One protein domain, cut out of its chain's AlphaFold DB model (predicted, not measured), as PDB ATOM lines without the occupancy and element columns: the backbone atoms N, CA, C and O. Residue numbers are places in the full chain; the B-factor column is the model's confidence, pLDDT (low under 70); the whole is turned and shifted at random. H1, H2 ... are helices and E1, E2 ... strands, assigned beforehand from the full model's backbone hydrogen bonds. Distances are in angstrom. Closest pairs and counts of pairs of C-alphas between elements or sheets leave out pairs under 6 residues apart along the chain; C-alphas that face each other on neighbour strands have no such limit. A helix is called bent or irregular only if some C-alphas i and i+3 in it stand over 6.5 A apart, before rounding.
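This is residues 6 to 86 and 208 to 254 of the 279 residues of an uncharacterized protein of Flavobacterium sp. ZT4R6 (UniProt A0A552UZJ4). What shape would one see first? One twisted sheet of seven strands makes a wall, with the long helix H3 packed along one face over E5 and E6, while E1, E2 and E3 reach past that helix. H1 runs on from the end of E6, past the strands' ends, and the short H2 packs on the first turns of H3. What is it built of? The printed part has 128 residues with four named helices and seven named strands, in the order E1 E2 E3 E4 E5 E6 H1 H2 H3 H4 E7; its class is mixed, helices and strands, and the mixed sheet runs E1 E2 E3 E4 E5 E6 E7. It is compact, with a radius of gyration of the C-alphas of 15.2 A and spans of 43 by 34 by 30 A.

Where are the strands? E1 is residues 6 to 8, from C-alpha 6 at (-21.759, 12.243, 39.941), E2 11 to 15, E3 19 to 23 and E4 31 to 36. E5, residues 43 to 50, is 21.3 A long, and E6, residues 60 to 67, is 19.6 A and bends by 63 degrees at residue 63. E7, residues 251 to 253, ends at C-alpha 253 at (1.668, -2.350, 28.544). Where are the helices? H1 is residues 68 to 86, 23.6 A long, with a kink of 52 degrees near residue 77; it is neither bent nor irregular, but only just: C-alphas 76 and 79 are 6.1 A apart. H2 is residues 208 to 213, H3 218 to 237 with 29.8 A, and H4 241 to 245.

How do the strands pair? E1 to E6 form a meander, each strand the antiparallel neighbour of the one before; within hydrogen-bond range are N 8 and O 11, 2.8 A, N 14 and O 21, 2.8 A, N 22 and O 33, 2.8 A, N 34 and O 47, 2.8 A, and N 44 and O 66, 2.8 A. E7 is parallel to E6, with N 253 and O 65 at 2.9 A. What is on the sheet? H3 is on one face, in two layers, a helix layer and a sheet layer, at a height over the sheet of 8.8 A; it runs along the strands, at 3 degrees to E6 on the local plane, and its closest C-alphas to E6 are those of Thr 228 and Ile 63, 6.3 A. H1 only grazes the sheet with residues 68 to 71, and H4 with residues 241 to 245. How do the helices meet? H2 and H3, a helical hairpin, touch through residues 218 to 225 of H3 alone, at a steep tilt of 42 degrees, opposite ways, closest at the C-alphas of Leu 212 and Ala 221, 5.4 A. In H2 and H4 every O i to N i+4 pair is within hydrogen-bond range, in H1 12 of 15 and in H3 15 of 16.

How far does it reach? The two C-alphas farthest apart, those of Asn 54 and Thr 84, are 44.8 A apart. Where is the cut? Residues 87 to 207 are not printed, and C-alphas 86 and 208 are 11.7 A apart across it; of the links printed whole, none is long. How confident is the model? The mean pLDDT of the printed part is 90.3, and no printed residue is under 70.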
ATOM      1  N   LEU A   6     -20.433  12.836  40.058       78.50
ATOM      2  CA  LEU A   6     -21.759  12.243  39.941       78.50
ATOM      3  C   LEU A   6     -21.864  11.104  40.954       78.50
ATOM      4  O   LEU A   6     -20.950  10.294  41.045       78.50
ATOM      5  N   GLU A   7     -22.945  11.052  41.725       81.50
ATOM      6  CA  GLU A   7     -23.223   9.965  42.668       81.50
ATOM      7  C   GLU A   7     -24.699   9.580  42.570       81.50
ATOM      8  O   GLU A   7     -25.590  10.403  42.799       81.50
ATOM      9  N   ILE A   8     -24.925   8.326  42.191       73.38
ATOM     10  CA  ILE A   8     -26.215   7.706  41.929       73.38
ATOM     11  C   ILE A   8     -26.213   6.337  42.621       73.38
ATOM     12  O   ILE A   8     -25.639   5.384  42.100       73.38
ATOM     13  N   ASN A   9     -26.853   6.223  43.787       79.19
ATOM     14  CA  ASN A   9     -26.836   5.003  44.607       79.19
ATOM     15  C   ASN A   9     -25.407   4.472  44.842       79.19
ATOM     16  O   ASN A   9     -24.562   5.184  45.383       79.19
ATOM     17  N   ASP A  10     -25.136   3.234  44.421       79.12
ATOM     18  CA  ASP A  10     -23.839   2.572  44.551       79.12
ATOM     19  C   ASP A  10     -22.884   2.893  43.387       79.12
ATOM     20  O   ASP A  10     -21.739   2.438  43.363       79.12
ATOM     21  N   PHE A  11     -23.335   3.691  42.417       83.75
ATOM     22  CA  PHE A  11     -22.497   4.267  41.378       83.75
ATOM     23  C   PHE A  11     -22.025   5.660  41.791       83.75
ATOM     24  O   PHE A  11     -22.809   6.526  42.176       83.75
ATOM     25  N   TRP A  12     -20.740   5.937  41.617       88.31
ATOM     26  CA  TRP A  12     -20.254   7.308  41.612       88.31
ATOM     27  C   TRP A  12     -19.066   7.450  40.681       88.31
ATOM     28  O   TRP A  12     -18.265   6.532  40.537       88.31
ATOM     29  N   CYS A  13     -18.898   8.622  40.087       89.38
ATOM     30  CA  CYS A  13     -17.688   8.965  39.369       89.38
ATOM     31  C   CYS A  13     -17.191  10.351  39.773       89.38
ATOM     32  O   CYS A  13     -17.950  11.246  40.156       89.38
ATOM     33  N   ARG A  14     -15.876  10.517  39.714       88.69
ATOM     34  CA  ARG A  14     -15.183  11.771  39.967       88.69
ATOM     35  C   ARG A  14     -14.167  11.989  38.870       88.69
ATOM     36  O   ARG A  14     -13.244  11.191  38.719       88.69
ATOM     37  N   LEU A  15     -14.297  13.110  38.178       89.25
ATOM     38  CA  LEU A  15     -13.326  13.574  37.205       89.25
ATOM     39  C   LEU A  15     -12.547  14.760  37.773       89.25
ATOM     40  O   LEU A  15     -13.090  15.694  38.364       89.25
ATOM     41  N   SER A  16     -11.236  14.714  37.599       88.94
ATOM     42  CA  SER A  16     -10.319  15.809  37.881       88.94
ATOM     43  C   SER A  16      -9.287  15.895  36.767       88.94
ATOM     44  O   SER A  16      -9.154  14.968  35.974       88.94
ATOM     45  N   ASP A  17      -8.495  16.960  36.768       87.69
ATOM     46  CA  ASP A  17      -7.487  17.218  35.733       87.69
ATOM     47  C   ASP A  17      -6.384  16.139  35.658       87.69
ATOM     48  O   ASP A  17      -5.555  16.158  34.754       87.69
ATOM     49  N   ARG A  18      -6.325  15.221  36.632       91.06
ATOM     50  CA  ARG A  18      -5.253  14.222  36.775       91.06
ATOM     51  C   ARG A  18      -5.754  12.799  36.991       91.06
ATOM     52  O   ARG A  18      -4.967  11.856  36.915       91.06
ATOM     53  N   VAL A  19      -7.020  12.654  37.370       91.38
ATOM     54  CA  VAL A  19      -7.574  11.400  37.872       91.38
ATOM     55  C   VAL A  19      -9.041  11.298  37.500       91.38
ATOM     56  O   VAL A  19      -9.803  12.245  37.718       91.38
ATOM     57  N   PHE A  20      -9.427  10.118  37.035       91.75
ATOM     58  CA  PHE A  20     -10.805   9.669  36.937       91.75
ATOM     59  C   PHE A  20     -11.009   8.495  37.896       91.75
ATOM     60  O   PHE A  20     -10.323   7.481  37.793       91.75
ATOM     61  N   SER A  21     -11.929   8.637  38.845       92.94
ATOM     62  CA  SER A  21     -12.273   7.588  39.808       92.94
ATOM     63  C   SER A  21     -13.729   7.189  39.642       92.94
ATOM     64  O   SER A  21     -14.582   8.057  39.469       92.94
ATOM     65  N   ILE A  22     -14.011   5.893  39.730       93.19
ATOM     66  CA  ILE A  22     -15.349   5.330  39.564       93.19
ATOM     67  C   ILE A  22     -15.605   4.238  40.606       93.19
ATOM     68  O   ILE A  22     -14.846   3.275  40.722       93.19
ATOM     69  N   GLY A  23     -16.668   4.406  41.386       90.56
ATOM     70  CA  GLY A  23     -17.266   3.365  42.209       90.56
ATOM     71  C   GLY A  23     -18.471   2.773  41.492       90.56
ATOM     72  O   GLY A  23     -19.256   3.505  40.895       90.56
ATOM     73  N   LEU A  24     -18.591   1.451  41.534       87.25
ATOM     74  CA  LEU A  24     -19.691   0.701  40.933       87.25
ATOM     75  C   LEU A  24     -20.322  -0.171  42.019       87.25
ATOM     76  O   LEU A  24     -19.590  -0.684  42.862       87.25
ATOM     77  N   GLY A  25     -21.632  -0.419  41.959       82.62
ATOM     78  CA  GLY A  25     -22.320  -1.273  42.942       82.62
ATOM     79  C   GLY A  25     -21.897  -2.743  42.928       82.62
ATOM     80  O   GLY A  25     -22.015  -3.427  43.936       82.62
ATOM     81  N   ILE A  26     -21.314  -3.211  41.821       84.19
ATOM     82  CA  ILE A  26     -20.651  -4.526  41.736       84.19
ATOM     83  C   ILE A  26     -19.311  -4.567  42.509       84.19
ATOM     84  O   ILE A  26     -18.761  -5.633  42.783       84.19
ATOM     85  N   LEU A  27     -18.783  -3.384  42.839       89.75
ATOM     86  CA  LEU A  27     -17.678  -3.072  43.747       89.75
ATOM     87  C   LEU A  27     -17.917  -3.642  45.157       89.75
ATOM     88  O   LEU A  27     -18.965  -3.308  45.713       89.75
ATOM     89  N   PRO A  28     -17.005  -4.363  45.849       91.81
ATOM     90  CA  PRO A  28     -17.105  -4.420  47.302       91.81
ATOM     91  C   PRO A  28     -17.153  -3.005  47.878       91.81
ATOM     92  O   PRO A  28     -16.465  -2.100  47.391       91.81
ATOM     93  N   LYS A  29     -17.939  -2.832  48.942       86.75
ATOM     94  CA  LYS A  29     -18.097  -1.544  49.612       86.75
ATOM     95  C   LYS A  29     -16.727  -0.926  49.914       86.75
ATOM     96  O   LYS A  29     -15.806  -1.613  50.354       86.75
ATOM     97  N   ASP A  30     -16.612   0.371  49.646       92.25
ATOM     98  CA  ASP A  30     -15.402   1.186  49.795       92.25
ATOM     99  C   ASP A  30     -14.295   0.951  48.752       92.25
ATOM    100  O   ASP A  30     -13.330   1.718  48.735       92.25
ATOM    101  N   ILE A  31     -14.418  -0.019  47.842       95.62
ATOM    102  CA  ILE A  31     -13.466  -0.207  46.737       95.62
ATOM    103  C   ILE A  31     -13.938   0.548  45.492       95.62
ATOM    104  O   ILE A  31     -15.113   0.540  45.143       95.62
ATOM    105  N   HIS A  32     -13.003   1.205  44.809       95.56
ATOM    106  CA  HIS A  32     -13.251   1.888  43.545       95.56
ATOM    107  C   HIS A  32     -12.082   1.712  42.583       95.56
ATOM    108  O   HIS A  32     -10.951   1.415  42.982       95.56
ATOM    109  N   CYS A  33     -12.374   1.922  41.309       96.12
ATOM    110  CA  CYS A  33     -11.390   1.971  40.247       96.12
ATOM    111  C   CYS A  33     -10.887   3.404  40.080       96.12
ATOM    112  O   CYS A  33     -11.658   4.361  40.181       96.12
ATOM    113  N   THR A  34      -9.605   3.552  39.771       95.06
ATOM    114  CA  THR A  34      -8.981   4.848  39.526       95.06
ATOM    115  C   THR A  34      -8.048   4.757  38.329       95.06
ATOM    116  O   THR A  34      -7.144   3.922  38.286       95.06
ATOM    117  N   LEU A  35      -8.256   5.649  37.367       94.88
ATOM    118  CA  LEU A  35      -7.350   5.928  36.266       94.88
ATOM    119  C   LEU A  35      -6.612   7.233  36.567       94.88
ATOM    120  O   LEU A  35      -7.225   8.296  36.660       94.88
ATOM    121  N   VAL A  36      -5.293   7.161  36.718       94.50
ATOM    122  CA  VAL A  36      -4.421   8.323  36.920       94.50
ATOM    123  C   VAL A  36      -3.704   8.636  35.621       94.50
ATOM    124  O   VAL A  36      -3.014   7.777  35.077       94.50
ATOM    125  N   PHE A  37      -3.824   9.879  35.171       91.75
ATOM    126  CA  PHE A  37      -3.246  10.401  33.932       91.75
ATOM    127  C   PHE A  37      -2.541  11.754  34.150       91.75
ATOM    128  O   PHE A  37      -2.427  12.560  33.234       91.75
ATOM    129  N   ASP A  38      -2.045  12.011  35.367       89.94
ATOM    130  CA  ASP A  38      -1.353  13.253  35.741       89.94
ATOM    131  C   ASP A  38      -0.235  13.610  34.749       89.94
ATOM    132  O   ASP A  38       0.682  12.817  34.548       89.94
ATOM    133  N   ASN A  39      -0.288  14.807  34.152       85.12
ATOM    134  CA  ASN A  39       0.693  15.329  33.189       85.12
ATOM    135  C   ASN A  39       2.144  15.310  33.687       85.12
ATOM    136  O   ASN A  39       3.052  15.262  32.866       85.12
ATOM    137  N   LEU A  40       2.360  15.301  35.003       89.19
ATOM    138  CA  LEU A  40       3.691  15.230  35.610       89.19
ATOM    139  C   LEU A  40       4.279  13.810  35.652       89.19
ATOM    140  O   LEU A  40       5.466  13.656  35.923       89.19
ATOM    141  N   LEU A  41       3.461  12.777  35.430       89.62
ATOM    142  CA  LEU A  41       3.890  11.380  35.400       89.62
ATOM    143  C   LEU A  41       4.099  10.912  33.959       89.62
ATOM    144  O   LEU A  41       3.330  11.270  33.067       89.62
ATOM    145  N   GLU A  42       5.103  10.065  33.742       92.56
ATOM    146  CA  GLU A  42       5.348   9.422  32.441       92.56
ATOM    147  C   GLU A  42       4.308   8.338  32.124       92.56
ATOM    148  O   GLU A  42       3.954   8.132  30.965       92.56
ATOM    149  N   ASP A  43       3.790   7.670  33.158       93.94
ATOM    150  CA  ASP A  43       2.844   6.566  33.028       93.94
ATOM    151  C   ASP A  43       1.404   7.011  33.346       93.94
ATOM    152  O   ASP A  43       1.136   7.673  34.354       93.94
ATOM    153  N   VAL A  44       0.453   6.542  32.537       93.56
ATOM    154  CA  VAL A  44      -0.954   6.404  32.925       93.56
ATOM    155  C   VAL A  44      -1.099   5.089  33.685       93.56
ATOM    156  O   VAL A  44      -0.526   4.068  33.299       93.56
ATOM    157  N   ASN A  45      -1.849   5.080  34.786       94.88
ATOM    158  CA  ASN A  45      -2.065   3.856  35.553       94.88
ATOM    159  C   ASN A  45      -3.521   3.651  35.945       94.88
ATOM    160  O   ASN A  45      -4.193   4.575  36.394       94.88
ATOM    161  N   PHE A  46      -3.964   2.405  35.808       95.62
ATOM    162  CA  PHE A  46      -5.245   1.919  36.285       95.62
ATOM    163  C   PHE A  46      -5.022   1.084  37.543       95.62
ATOM    164  O   PHE A  46      -4.238   0.125  37.547       95.62
ATOM    165  N   HIS A  47      -5.695   1.450  38.624       96.38
ATOM    166  CA  HIS A  47      -5.551   0.788  39.908       96.38
ATOM    167  C   HIS A  47      -6.880   0.697  40.654       96.38
ATOM    168  O   HIS A  47      -7.809   1.464  40.413       96.38
ATOM    169  N   LEU A  48      -6.951  -0.258  41.578       97.56
ATOM    170  CA  LEU A  48      -8.044  -0.369  42.536       97.56
ATOM    171  C   LEU A  48      -7.605   0.240  43.863       97.56
ATOM    172  O   LEU A  48      -6.478   0.003  44.306       97.56
ATOM    173  N   THR A  49      -8.495   0.985  44.510       96.69
ATOM    174  CA  THR A  49      -8.245   1.622  45.808       96.69
ATOM    175  C   THR A  49      -9.382   1.317  46.763       96.69
ATOM    176  O   THR A  49     -10.551   1.456  46.406       96.69
ATOM    177  N   LYS A  50      -9.047   0.980  48.010       96.75
ATOM    178  CA  LYS A  50     -10.017   0.919  49.104       96.75
ATOM    179  C   LYS A  50     -10.013   2.226  49.883       96.75
ATOM    180  O   LYS A  50      -8.973   2.706  50.334       96.75
ATOM    181  N   ASN A  51     -11.187   2.818  50.050       93.69
ATOM    182  CA  ASN A  51     -11.374   3.972  50.906       93.69
ATOM    183  C   ASN A  51     -11.238   3.551  52.370       93.69
ATOM    184  O   ASN A  51     -11.911   2.646  52.849       93.69
ATOM    185  N   THR A  52     -10.352   4.237  53.083       92.56
ATOM    186  CA  THR A  52     -10.143   4.085  54.523       92.56
ATOM    187  C   THR A  52     -10.166   5.465  55.175       92.56
ATOM    188  O   THR A  52     -10.099   6.490  54.490       92.56
ATOM    189  N   ALA A  53     -10.271   5.502  56.506       90.62
ATOM    190  CA  ALA A  53     -10.274   6.756  57.261       90.62
ATOM    191  C   ALA A  53      -8.964   7.554  57.099       90.62
ATOM    192  O   ALA A  53      -8.985   8.782  57.144       90.62
ATOM    193  N   ASN A  54      -7.829   6.874  56.891       90.69
ATOM    194  CA  ASN A  54      -6.542   7.520  56.654       90.69
ATOM    195  C   ASN A  54      -6.280   7.683  55.150       90.69
ATOM    196  O   ASN A  54      -5.887   6.742  54.465       90.69
ATOM    197  N   HIS A  55      -6.437   8.906  54.645       86.62
ATOM    198  CA  HIS A  55      -6.257   9.207  53.224       86.62
ATOM    199  C   HIS A  55      -4.843   8.955  52.687       86.62
ATOM    200  O   HIS A  55      -4.708   8.691  51.494       86.62
ATOM    201  N   ASN A  56      -3.819   9.027  53.539       90.94
ATOM    202  CA  ASN A  56      -2.420   8.889  53.128       90.94
ATOM    203  C   ASN A  56      -1.935   7.434  53.118       90.94
ATOM    204  O   ASN A  56      -0.840   7.164  52.641       90.94
ATOM    205  N   ASP A  57      -2.738   6.511  53.643       93.38
ATOM    206  CA  ASP A  57      -2.378   5.103  53.819       93.38
ATOM    207  C   ASP A  57      -3.482   4.191  53.271       93.38
ATOM    208  O   ASP A  57      -3.868   3.181  53.860       93.38
ATOM    209  N   LYS A  58      -4.070   4.599  52.143       95.56
ATOM    210  CA  LYS A  58      -5.124   3.823  51.496       95.56
ATOM    211  C   LYS A  58      -4.531   2.574  50.837       95.56
ATOM    212  O   LYS A  58      -3.616   2.713  50.018       95.56
ATOM    213  N   PRO A  59      -5.085   1.379  51.105       97.19
ATOM    214  CA  PRO A  59      -4.788   0.190  50.323       97.19
ATOM    215  C   PRO A  59      -5.059   0.446  48.842       97.19
ATOM    216  O   PRO A  59      -6.146   0.904  48.470       97.19
ATOM    217  N   GLN A  60      -4.081   0.141  47.995       97.12
ATOM    218  CA  GLN A  60      -4.226   0.251  46.548       97.12
ATOM    219  C   GLN A  60      -3.353  -0.775  45.836       97.12
ATOM    220  O   GLN A  60      -2.244  -1.081  46.273       97.12
ATOM    221  N   ILE A  61      -3.840  -1.285  44.709       98.00
ATOM    222  CA  ILE A  61      -3.101  -2.227  43.868       98.00
ATOM    223  C   ILE A  61      -3.179  -1.738  42.427       98.00
ATOM    224  O   ILE A  61      -4.266  -1.668  41.846       98.00
ATOM    225  N   LYS A  62      -2.023  -1.420  41.832       97.69
ATOM    226  CA  LYS A  62      -1.947  -1.096  40.406       97.69
ATOM    227  C   LYS A  62      -2.188  -2.354  39.585       97.69
ATOM    228  O   LYS A  62      -1.519  -3.379  39.766       97.69
ATOM    229  N   ILE A  63      -3.151  -2.273  38.676       97.44
ATOM    230  CA  ILE A  63      -3.502  -3.364  37.771       97.44
ATOM    231  C   ILE A  63      -2.686  -3.219  36.492       97.44
ATOM    232  O   ILE A  63      -1.940  -4.133  36.145       97.44
ATOM    233  N   VAL A  64      -2.768  -2.050  35.855       95.88
ATOM    234  CA  VAL A  64      -2.117  -1.758  34.574       95.88
ATOM    235  C   VAL A  64      -1.365  -0.440  34.659       95.88
ATOM    236  O   VAL A  64      -1.852   0.520  35.260       95.88
ATOM    237  N   ILE A  65      -0.190  -0.392  34.039       95.38
ATOM    238  CA  ILE A  65       0.529   0.845  33.741       95.38
ATOM    239  C   ILE A  65       0.868   0.889  32.255       95.38
ATOM    240  O   ILE A  65       1.256  -0.125  31.675       95.38
ATOM    241  N   ILE A  66       0.725   2.056  31.647       92.88
ATOM    242  CA  ILE A  66       1.076   2.304  30.252       92.88
ATOM    243  C   ILE A  66       1.839   3.619  30.176       92.88
ATOM    244  O   ILE A  66       1.416   4.623  30.748       92.88
ATOM    245  N   ASN A  67       2.978   3.608  29.493       92.88
ATOM    246  CA  ASN A  67       3.714   4.837  29.236       92.88
ATOM    247  C   ASN A  67       2.890   5.728  28.291       92.88
ATOM    248  O   ASN A  67       2.279   5.233  27.344       92.88
ATOM    249  N   LYS A  68       2.847   7.036  28.542       90.75
ATOM    250  CA  LYS A  68       2.046   7.965  27.735       90.75
ATOM    251  C   LYS A  68       2.438   7.983  26.268       90.75
ATOM    252  O   LYS A  68       1.554   8.061  25.430       90.75
ATOM    253  N   GLU A  69       3.725   7.887  25.954       88.81
ATOM    254  CA  GLU A  69       4.207   7.824  24.573       88.81
ATOM    255  C   GLU A  69       3.657   6.587  23.859       88.81
ATOM    256  O   GLU A  69       3.134   6.695  22.755       88.81
ATOM    257  N   VAL A  70       3.664   5.435  24.539       86.25
ATOM    258  CA  VAL A  70       3.042   4.199  24.042       86.25
ATOM    259  C   VAL A  70       1.541   4.392  23.840       86.25
ATOM    260  O   VAL A  70       1.020   4.027  22.795       86.25
ATOM    261  N   LEU A  71       0.841   5.006  24.799       85.62
ATOM    262  CA  LEU A  71      -0.591   5.287  24.672       85.62
ATOM    263  C   LEU A  71      -0.895   6.218  23.487       85.62
ATOM    264  O   LEU A  71      -1.871   5.983  22.786       85.62
ATOM    265  N   TYR A  72      -0.074   7.246  23.252       85.44
ATOM    266  CA  TYR A  72      -0.231   8.151  22.112       85.44
ATOM    267  C   TYR A  72      -0.021   7.435  20.781       85.44
ATOM    268  O   TYR A  72      -0.823   7.620  19.874       85.44
ATOM    269  N   GLN A  73       1.001   6.582  20.681       83.12
ATOM    270  CA  GLN A  73       1.235   5.769  19.486       83.12
ATOM    271  C   GLN A  73       0.080   4.789  19.252       83.12
ATOM    272  O   GLN A  73      -0.435   4.685  18.147       83.12
ATOM    273  N   MET A  74      -0.390   4.127  20.312       80.31
ATOM    274  CA  MET A  74      -1.540   3.232  20.217       80.31
ATOM    275  C   MET A  74      -2.827   3.981  19.860       80.31
ATOM    276  O   MET A  74      -3.674   3.401  19.201       80.31
ATOM    277  N   ALA A  75      -3.013   5.239  20.273       81.50
ATOM    278  CA  ALA A  75      -4.248   5.986  20.023       81.50
ATOM    279  C   ALA A  75      -4.569   6.136  18.525       81.50
ATOM    280  O   ALA A  75      -5.748   6.102  18.161       81.50
ATOM    281  N   GLU A  76      -3.544   6.260  17.674       76.94
ATOM    282  CA  GLU A  76      -3.704   6.366  16.218       76.94
ATOM    283  C   GLU A  76      -4.320   5.094  15.614       76.94
ATOM    284  O   GLU A  76      -5.223   5.188  14.783       76.94
ATOM    285  N   ASP A  77      -3.918   3.916  16.099       74.31
ATOM    286  CA  ASP A  77      -4.431   2.619  15.637       74.31
ATOM    287  C   ASP A  77      -5.696   2.175  16.388       74.31
ATOM    288  O   ASP A  77      -6.585   1.512  15.838       74.31
ATOM    289  N   ILE A  78      -5.794   2.550  17.665       74.38
ATOM    290  CA  ILE A  78      -6.895   2.186  18.548       74.38
ATOM    291  C   ILE A  78      -8.187   2.806  18.056       74.38
ATOM    292  O   ILE A  78      -9.190   2.111  18.071       74.38
ATOM    293  N   LEU A  79      -8.216   4.080  17.660       75.00
ATOM    294  CA  LEU A  79      -9.490   4.723  17.326       75.00
ATOM    295  C   LEU A  79     -10.183   4.053  16.124       75.00
ATOM    296  O   LEU A  79     -11.338   3.648  16.280       75.00
ATOM    297  N   PRO A  80      -9.518   3.834  14.971       76.50
ATOM    298  CA  PRO A  80     -10.114   3.083  13.868       76.50
ATOM    299  C   PRO A  80     -10.475   1.646  14.267       76.50
ATOM    300  O   PRO A  80     -11.588   1.191  14.002       76.50
ATOM    301  N   SER A  81      -9.565   0.935  14.949       74.31
ATOM    302  CA  SER A  81      -9.812  -0.442  15.392       74.31
ATOM    303  C   SER A  81     -11.003  -0.522  16.343       74.31
ATOM    304  O   SER A  81     -11.856  -1.389  16.188       74.31
ATOM    305  N   PHE A  82     -11.115   0.421  17.274       77.94
ATOM    306  CA  PHE A  82     -12.247   0.572  18.168       77.94
ATOM    307  C   PHE A  82     -13.505   0.691  17.324       77.94
ATOM    308  O   PHE A  82     -14.258  -0.273  17.284       77.94
ATOM    309  N   PHE A  83     -13.688   1.760  16.545       79.56
ATOM    310  CA  PHE A  83     -14.920   1.948  15.772       79.56
ATOM    311  C   PHE A  83     -15.279   0.743  14.887       79.56
ATOM    312  O   PHE A  83     -16.428   0.323  14.882       79.56
ATOM    313  N   THR A  84     -14.319   0.104  14.216       82.12
ATOM    314  CA  THR A  84     -14.607  -1.096  13.400       82.12
ATOM    315  C   THR A  84     -15.032  -2.328  14.212       82.12
ATOM    316  O   THR A  84     -15.787  -3.167  13.719       82.12
ATOM    317  N   ASN A  85     -14.566  -2.461  15.455       84.94
ATOM    318  CA  ASN A  85     -14.802  -3.647  16.270       84.94
ATOM    319  C   ASN A  85     -15.934  -3.489  17.286       84.94
ATOM    320  O   ASN A  85     -16.625  -4.477  17.524       84.94
ATOM    321  N   ILE A  86     -16.162  -2.298  17.850       88.69
ATOM    322  CA  ILE A  86     -17.310  -2.022  18.734       88.69
ATOM    323  C   ILE A  86     -18.594  -1.773  17.938       88.69
ATOM    324  O   ILE A  86     -19.675  -2.017  18.465       88.69
ATOM    325  N   VAL A 208     -16.503  -7.766  28.623       86.19
ATOM    326  CA  VAL A 208     -15.290  -7.062  29.093       86.19
ATOM    327  C   VAL A 208     -14.015  -7.674  28.501       86.19
ATOM    328  O   VAL A 208     -13.071  -6.954  28.178       86.19
ATOM    329  N   PHE A 209     -13.973  -8.999  28.343       90.19
ATOM    330  CA  PHE A 209     -12.822  -9.680  27.757       90.19
ATOM    331  C   PHE A 209     -12.648  -9.357  26.272       90.19
ATOM    332  O   PHE A 209     -11.522  -9.101  25.839       90.19
ATOM    333  N   GLU A 210     -13.737  -9.342  25.504       89.25
ATOM    334  CA  GLU A 210     -13.710  -8.972  24.087       89.25
ATOM    335  C   GLU A 210     -13.296  -7.517  23.917       89.25
ATOM    336  O   GLU A 210     -12.376  -7.248  23.150       89.25
ATOM    337  N   LEU A 211     -13.876  -6.611  24.712       86.69
ATOM    338  CA  LEU A 211     -13.529  -5.195  24.709       86.69
ATOM    339  C   LEU A 211     -12.038  -4.976  25.000       86.69
ATOM    340  O   LEU A 211     -11.360  -4.283  24.249       86.69
ATOM    341  N   LEU A 212     -11.491  -5.595  26.053       87.69
ATOM    342  CA  LEU A 212     -10.059  -5.494  26.365       87.69
ATOM    343  C   LEU A 212      -9.184  -6.075  25.249       87.69
ATOM    344  O   LEU A 212      -8.121  -5.530  24.952       87.69
ATOM    345  N   SER A 213      -9.635  -7.161  24.620       88.50
ATOM    346  CA  SER A 213      -8.906  -7.827  23.537       88.50
ATOM    347  C   SER A 213      -8.831  -7.000  22.247       88.50
ATOM    348  O   SER A 213      -8.076  -7.373  21.354       88.50
ATOM    349  N   LEU A 214      -9.568  -5.886  22.148       84.44
ATOM    350  CA  LEU A 214      -9.422  -4.922  21.052       84.44
ATOM    351  C   LEU A 214      -8.157  -4.065  21.182       84.44
ATOM    352  O   LEU A 214      -7.653  -3.565  20.182       84.44
ATOM    353  N   PHE A 215      -7.649  -3.887  22.405       82.62
ATOM    354  CA  PHE A 215      -6.543  -2.968  22.695       82.62
ATOM    355  C   PHE A 215      -5.253  -3.683  23.091       82.62
ATOM    356  O   PHE A 215      -4.164  -3.125  22.977       82.62
ATOM    357  N   VAL A 216      -5.363  -4.907  23.605       86.19
ATOM    358  CA  VAL A 216      -4.224  -5.719  24.034       86.19
ATOM    359  C   VAL A 216      -4.404  -7.156  23.565       86.19
ATOM    360  O   VAL A 216      -5.512  -7.601  23.279       86.19
ATOM    361  N   THR A 217      -3.320  -7.932  23.538       87.94
ATOM    362  CA  THR A 217      -3.418  -9.360  23.208       87.94
ATOM    363  C   THR A 217      -4.383 -10.078  24.157       87.94
ATOM    364  O   THR A 217      -4.446  -9.759  25.347       87.94
ATOM    365  N   ARG A 218      -5.087 -11.114  23.679       89.69
ATOM    366  CA  ARG A 218      -6.013 -11.925  24.503       89.69
ATOM    367  C   ARG A 218      -5.378 -12.420  25.806       89.69
ATOM    368  O   ARG A 218      -6.016 -12.431  26.856       89.69
ATOM    369  N   LYS A 219      -4.095 -12.798  25.754       91.94
ATOM    370  CA  LYS A 219      -3.310 -13.186  26.934       91.94
ATOM    371  C   LYS A 219      -3.215 -12.042  27.946       91.94
ATOM    372  O   LYS A 219      -3.437 -12.264  29.133       91.94
ATOM    373  N   THR A 220      -2.910 -10.834  27.481       91.06
ATOM    374  CA  THR A 220      -2.821  -9.638  28.328       91.06
ATOM    375  C   THR A 220      -4.192  -9.255  28.880       91.06
ATOM    376  O   THR A 220      -4.307  -9.023  30.080       91.06
ATOM    377  N   ALA A 221      -5.249  -9.281  28.062       92.06
ATOM    378  CA  ALA A 221      -6.624  -9.039  28.508       92.06
ATOM    379  C   ALA A 221      -7.026  -9.995  29.643       92.06
ATOM    380  O   ALA A 221      -7.502  -9.566  30.695       92.06
ATOM    381  N   TYR A 222      -6.744 -11.290  29.478       92.81
ATOM    382  CA  TYR A 222      -6.982 -12.295  30.513       92.81
ATOM    383  C   TYR A 222      -6.189 -12.001  31.795       92.81
ATOM    384  O   TYR A 222      -6.741 -12.035  32.895       92.81
ATOM    385  N   GLN A 223      -4.903 -11.655  31.670       94.44
ATOM    386  CA  GLN A 223      -4.067 -11.286  32.814       94.44
ATOM    387  C   GLN A 223      -4.611 -10.060  33.559       94.44
ATOM    388  O   GLN A 223      -4.599 -10.060  34.789       94.44
ATOM    389  N   ILE A 224      -5.117  -9.046  32.846       94.62
ATOM    390  CA  ILE A 224      -5.744  -7.854  33.437       94.62
ATOM    391  C   ILE A 224      -6.974  -8.250  34.256       94.62
ATOM    392  O   ILE A 224      -7.091  -7.837  35.412       94.62
ATOM    393  N   ILE A 225      -7.857  -9.088  33.704       94.25
ATOM    394  CA  ILE A 225      -9.065  -9.559  34.397       94.25
ATOM    395  C   ILE A 225      -8.691 -10.348  35.652       94.25
ATOM    396  O   ILE A 225      -9.123 -10.000  36.751       94.25
ATOM    397  N   CYS A 226      -7.827 -11.361  35.530       94.56
ATOM    398  CA  CYS A 226      -7.400 -12.170  36.674       94.56
ATOM    399  C   CYS A 226      -6.723 -11.323  37.756       94.56
ATOM    400  O   CYS A 226      -6.954 -11.526  38.949       94.56
ATOM    401  N   ARG A 227      -5.889 -10.358  37.356       95.31
ATOM    402  CA  ARG A 227      -5.237  -9.436  38.286       95.31
ATOM    403  C   ARG A 227      -6.250  -8.554  39.008       95.31
ATOM    404  O   ARG A 227      -6.106  -8.364  40.210       95.31
ATOM    405  N   THR A 228      -7.262  -8.060  38.302       95.50
ATOM    406  CA  THR A 228      -8.351  -7.260  38.881       95.50
ATOM    407  C   THR A 228      -9.126  -8.070  39.919       95.50
ATOM    408  O   THR A 228      -9.269  -7.613  41.050       95.50
ATOM    409  N   ILE A 229      -9.526  -9.302  39.589       94.50
ATOM    410  CA  ILE A 229     -10.232 -10.207  40.513       94.50
ATOM    411  C   ILE A 229      -9.390 -10.475  41.768       94.50
ATOM    412  O   ILE A 229      -9.856 -10.279  42.887       94.50
ATOM    413  N   ASN A 230      -8.118 -10.845  41.602       94.75
ATOM    414  CA  ASN A 230      -7.230 -11.111  42.735       94.75
ATOM    415  C   ASN A 230      -6.993  -9.863  43.598       94.75
ATOM    416  O   ASN A 230      -6.924  -9.953  44.822       94.75
ATOM    417  N   ALA A 231      -6.866  -8.690  42.974       97.31
ATOM    418  CA  ALA A 231      -6.696  -7.435  43.689       97.31
ATOM    419  C   ALA A 231      -7.938  -7.071  44.517       97.31
ATOM    420  O   ALA A 231      -7.780  -6.581  45.633       97.31
ATOM    421  N   LEU A 232      -9.150  -7.353  44.022       96.62
ATOM    422  CA  LEU A 232     -10.385  -7.180  44.791       96.62
ATOM    423  C   LEU A 232     -10.384  -8.043  46.058       96.62
ATOM    424  O   LEU A 232     -10.662  -7.519  47.134       96.62
ATOM    425  N   GLU A 233     -10.018  -9.324  45.955       95.69
ATOM    426  CA  GLU A 233      -9.941 -10.223  47.118       95.69
ATOM    427  C   GLU A 233      -8.937  -9.734  48.169       95.69
ATOM    428  O   GLU A 233      -9.240  -9.709  49.360       95.69
ATOM    429  N   VAL A 234      -7.765  -9.260  47.743       96.69
ATOM    430  CA  VAL A 234      -6.766  -8.695  48.665       96.69
ATOM    431  C   VAL A 234      -7.272  -7.404  49.315       96.69
ATOM    432  O   VAL A 234      -7.113  -7.202  50.521       96.69
ATOM    433  N   LEU A 235      -7.883  -6.513  48.532       97.31
ATOM    434  CA  LEU A 235      -8.347  -5.218  49.024       97.31
ATOM    435  C   LEU A 235      -9.496  -5.351  50.026       97.31
ATOM    436  O   LEU A 235      -9.561  -4.548  50.957       97.31
ATOM    437  N   LYS A 236     -10.364  -6.366  49.903       95.62
ATOM    438  CA  LYS A 236     -11.425  -6.639  50.890       95.62
ATOM    439  C   LYS A 236     -10.868  -6.718  52.314       95.62
ATOM    440  O   LYS A 236     -11.415  -6.067  53.204       95.62
ATOM    441  N   GLU A 237      -9.724  -7.369  52.500       95.88
ATOM    442  CA  GLU A 237      -9.101  -7.571  53.817       95.88
ATOM    443  C   GLU A 237      -8.108  -6.467  54.218       95.88
ATOM    444  O   GLU A 237      -7.894  -6.214  55.405       95.88
ATOM    445  N   ALA A 238      -7.514  -5.768  53.247       96.69
ATOM    446  CA  ALA A 238      -6.493  -4.757  53.509       96.69
ATOM    447  C   ALA A 238      -7.031  -3.538  54.282       96.69
ATOM    448  O   ALA A 238      -8.153  -3.066  54.048       96.69
ATOM    449  N   LYS A 239      -6.209  -2.993  55.187       96.12
ATOM    450  CA  LYS A 239      -6.520  -1.800  55.998       96.12
ATOM    451  C   LYS A 239      -5.580  -0.634  55.713       96.12
ATOM    452  O   LYS A 239      -5.995   0.514  55.849       96.12
ATOM    453  N   THR A 240      -4.352  -0.938  55.315       96.75
ATOM    454  CA  THR A 240      -3.279   0.021  55.035       96.75
ATOM    455  C   THR A 240      -2.666  -0.220  53.657       96.75
ATOM    456  O   THR A 240      -2.859  -1.282  53.057       96.75
ATOM    457  N   TYR A 241      -1.894   0.738  53.144       96.00
ATOM    458  CA  TYR A 241      -1.124   0.536  51.918       96.00
ATOM    459  C   TYR A 241      -0.080  -0.580  52.077       96.00
ATOM    460  O   TYR A 241       0.100  -1.383  51.155       96.00
ATOM    461  N   GLY A 242       0.540  -0.688  53.257       96.75
ATOM    462  CA  GLY A 242       1.532  -1.724  53.566       96.75
ATOM    463  C   GLY A 242       1.005  -3.154  53.386       96.75
ATOM    464  O   GLY A 242       1.735  -4.023  52.910       96.75
ATOM    465  N   ASP A 243      -0.286  -3.393  53.652       96.94
ATOM    466  CA  ASP A 243      -0.932  -4.697  53.420       96.94
ATOM    467  C   ASP A 243      -0.940  -5.089  51.929       96.94
ATOM    468  O   ASP A 243      -0.895  -6.271  51.572       96.94
ATOM    469  N   THR A 244      -0.989  -4.081  51.052       97.31
ATOM    470  CA  THR A 244      -1.110  -4.231  49.597       97.31
ATOM    471  C   THR A 244       0.201  -4.087  48.832       97.31
ATOM    472  O   THR A 244       0.264  -4.490  47.671       97.31
ATOM    473  N   GLU A 245       1.257  -3.559  49.452       95.19
ATOM    474  CA  GLU A 245       2.501  -3.179  48.769       95.19
ATOM    475  C   GLU A 245       3.137  -4.351  48.007       95.19
ATOM    476  O   GLU A 245       3.476  -4.229  46.829       95.19
ATOM    477  N   LYS A 246       3.184  -5.535  48.628       95.62
ATOM    478  CA  LYS A 246       3.705  -6.767  48.007       95.62
ATOM    479  C   LYS A 246       2.899  -7.250  46.793       95.62
ATOM    480  O   LYS A 246       3.389  -8.077  46.030       95.62
ATOM    481  N   TYR A 247       1.674  -6.755  46.614       94.50
ATOM    482  CA  TYR A 247       0.803  -7.077  45.480       94.50
ATOM    483  C   TYR A 247       0.914  -6.066  44.327       94.50
ATOM    484  O   TYR A 247       0.324  -6.259  43.258       94.50
ATOM    485  N   ASN A 248       1.703  -5.002  44.502       92.94
ATOM    486  CA  ASN A 248       1.783  -3.874  43.583       92.94
ATOM    487  C   ASN A 248       2.783  -4.089  42.426       92.94
ATOM    488  O   ASN A 248       3.691  -3.294  42.202       92.94
ATOM    489  N   TYR A 249       2.600  -5.177  41.677       94.31
ATOM    490  CA  TYR A 249       3.364  -5.547  40.477       94.31
ATOM    491  C   TYR A 249       2.516  -5.397  39.193       94.31
ATOM    492  O   TYR A 249       2.063  -6.401  38.641       94.31
ATOM    493  N   PRO A 250       2.208  -4.166  38.737       95.56
ATOM    494  CA  PRO A 250       1.284  -3.939  37.626       95.56
ATOM    495  C   PRO A 250       1.739  -4.581  36.315       95.56
ATOM    496  O   PRO A 250       2.932  -4.704  36.043       95.56
ATOM    497  N   ILE A 251       0.768  -4.919  35.469       94.75
ATOM    498  CA  ILE A 251       1.023  -5.288  34.076       94.75
ATOM    499  C   ILE A 251       1.453  -4.016  33.346       94.75
ATOM    500  O   ILE A 251       0.686  -3.054  33.275       94.75
ATOM    501  N   ARG A 252       2.685  -3.994  32.833       93.38
ATOM    502  CA  ARG A 252       3.166  -2.897  31.992       93.38
ATOM    503  C   ARG A 252       2.786  -3.187  30.547       93.38
ATOM    504  O   ARG A 252       3.270  -4.161  29.976       93.38
ATOM    505  N   ILE A 253       1.931  -2.344  29.980       88.50
ATOM    506  CA  ILE A 253       1.668  -2.350  28.544       88.50
ATOM    507  C   ILE A 253       2.854  -1.675  27.872       88.50
ATOM    508  O   ILE A 253       3.180  -0.519  28.150       88.50
ATOM    509  N   VAL A 254       3.525  -2.450  27.036       82.50
ATOM    510  CA  VAL A 254       4.512  -1.978  26.069       82.50
ATOM    511  C   VAL A 254       3.849  -1.988  24.696       82.50
ATOM    512  O   VAL A 254       2.789  -2.603  24.550       82.50
TER     513      VAL A 254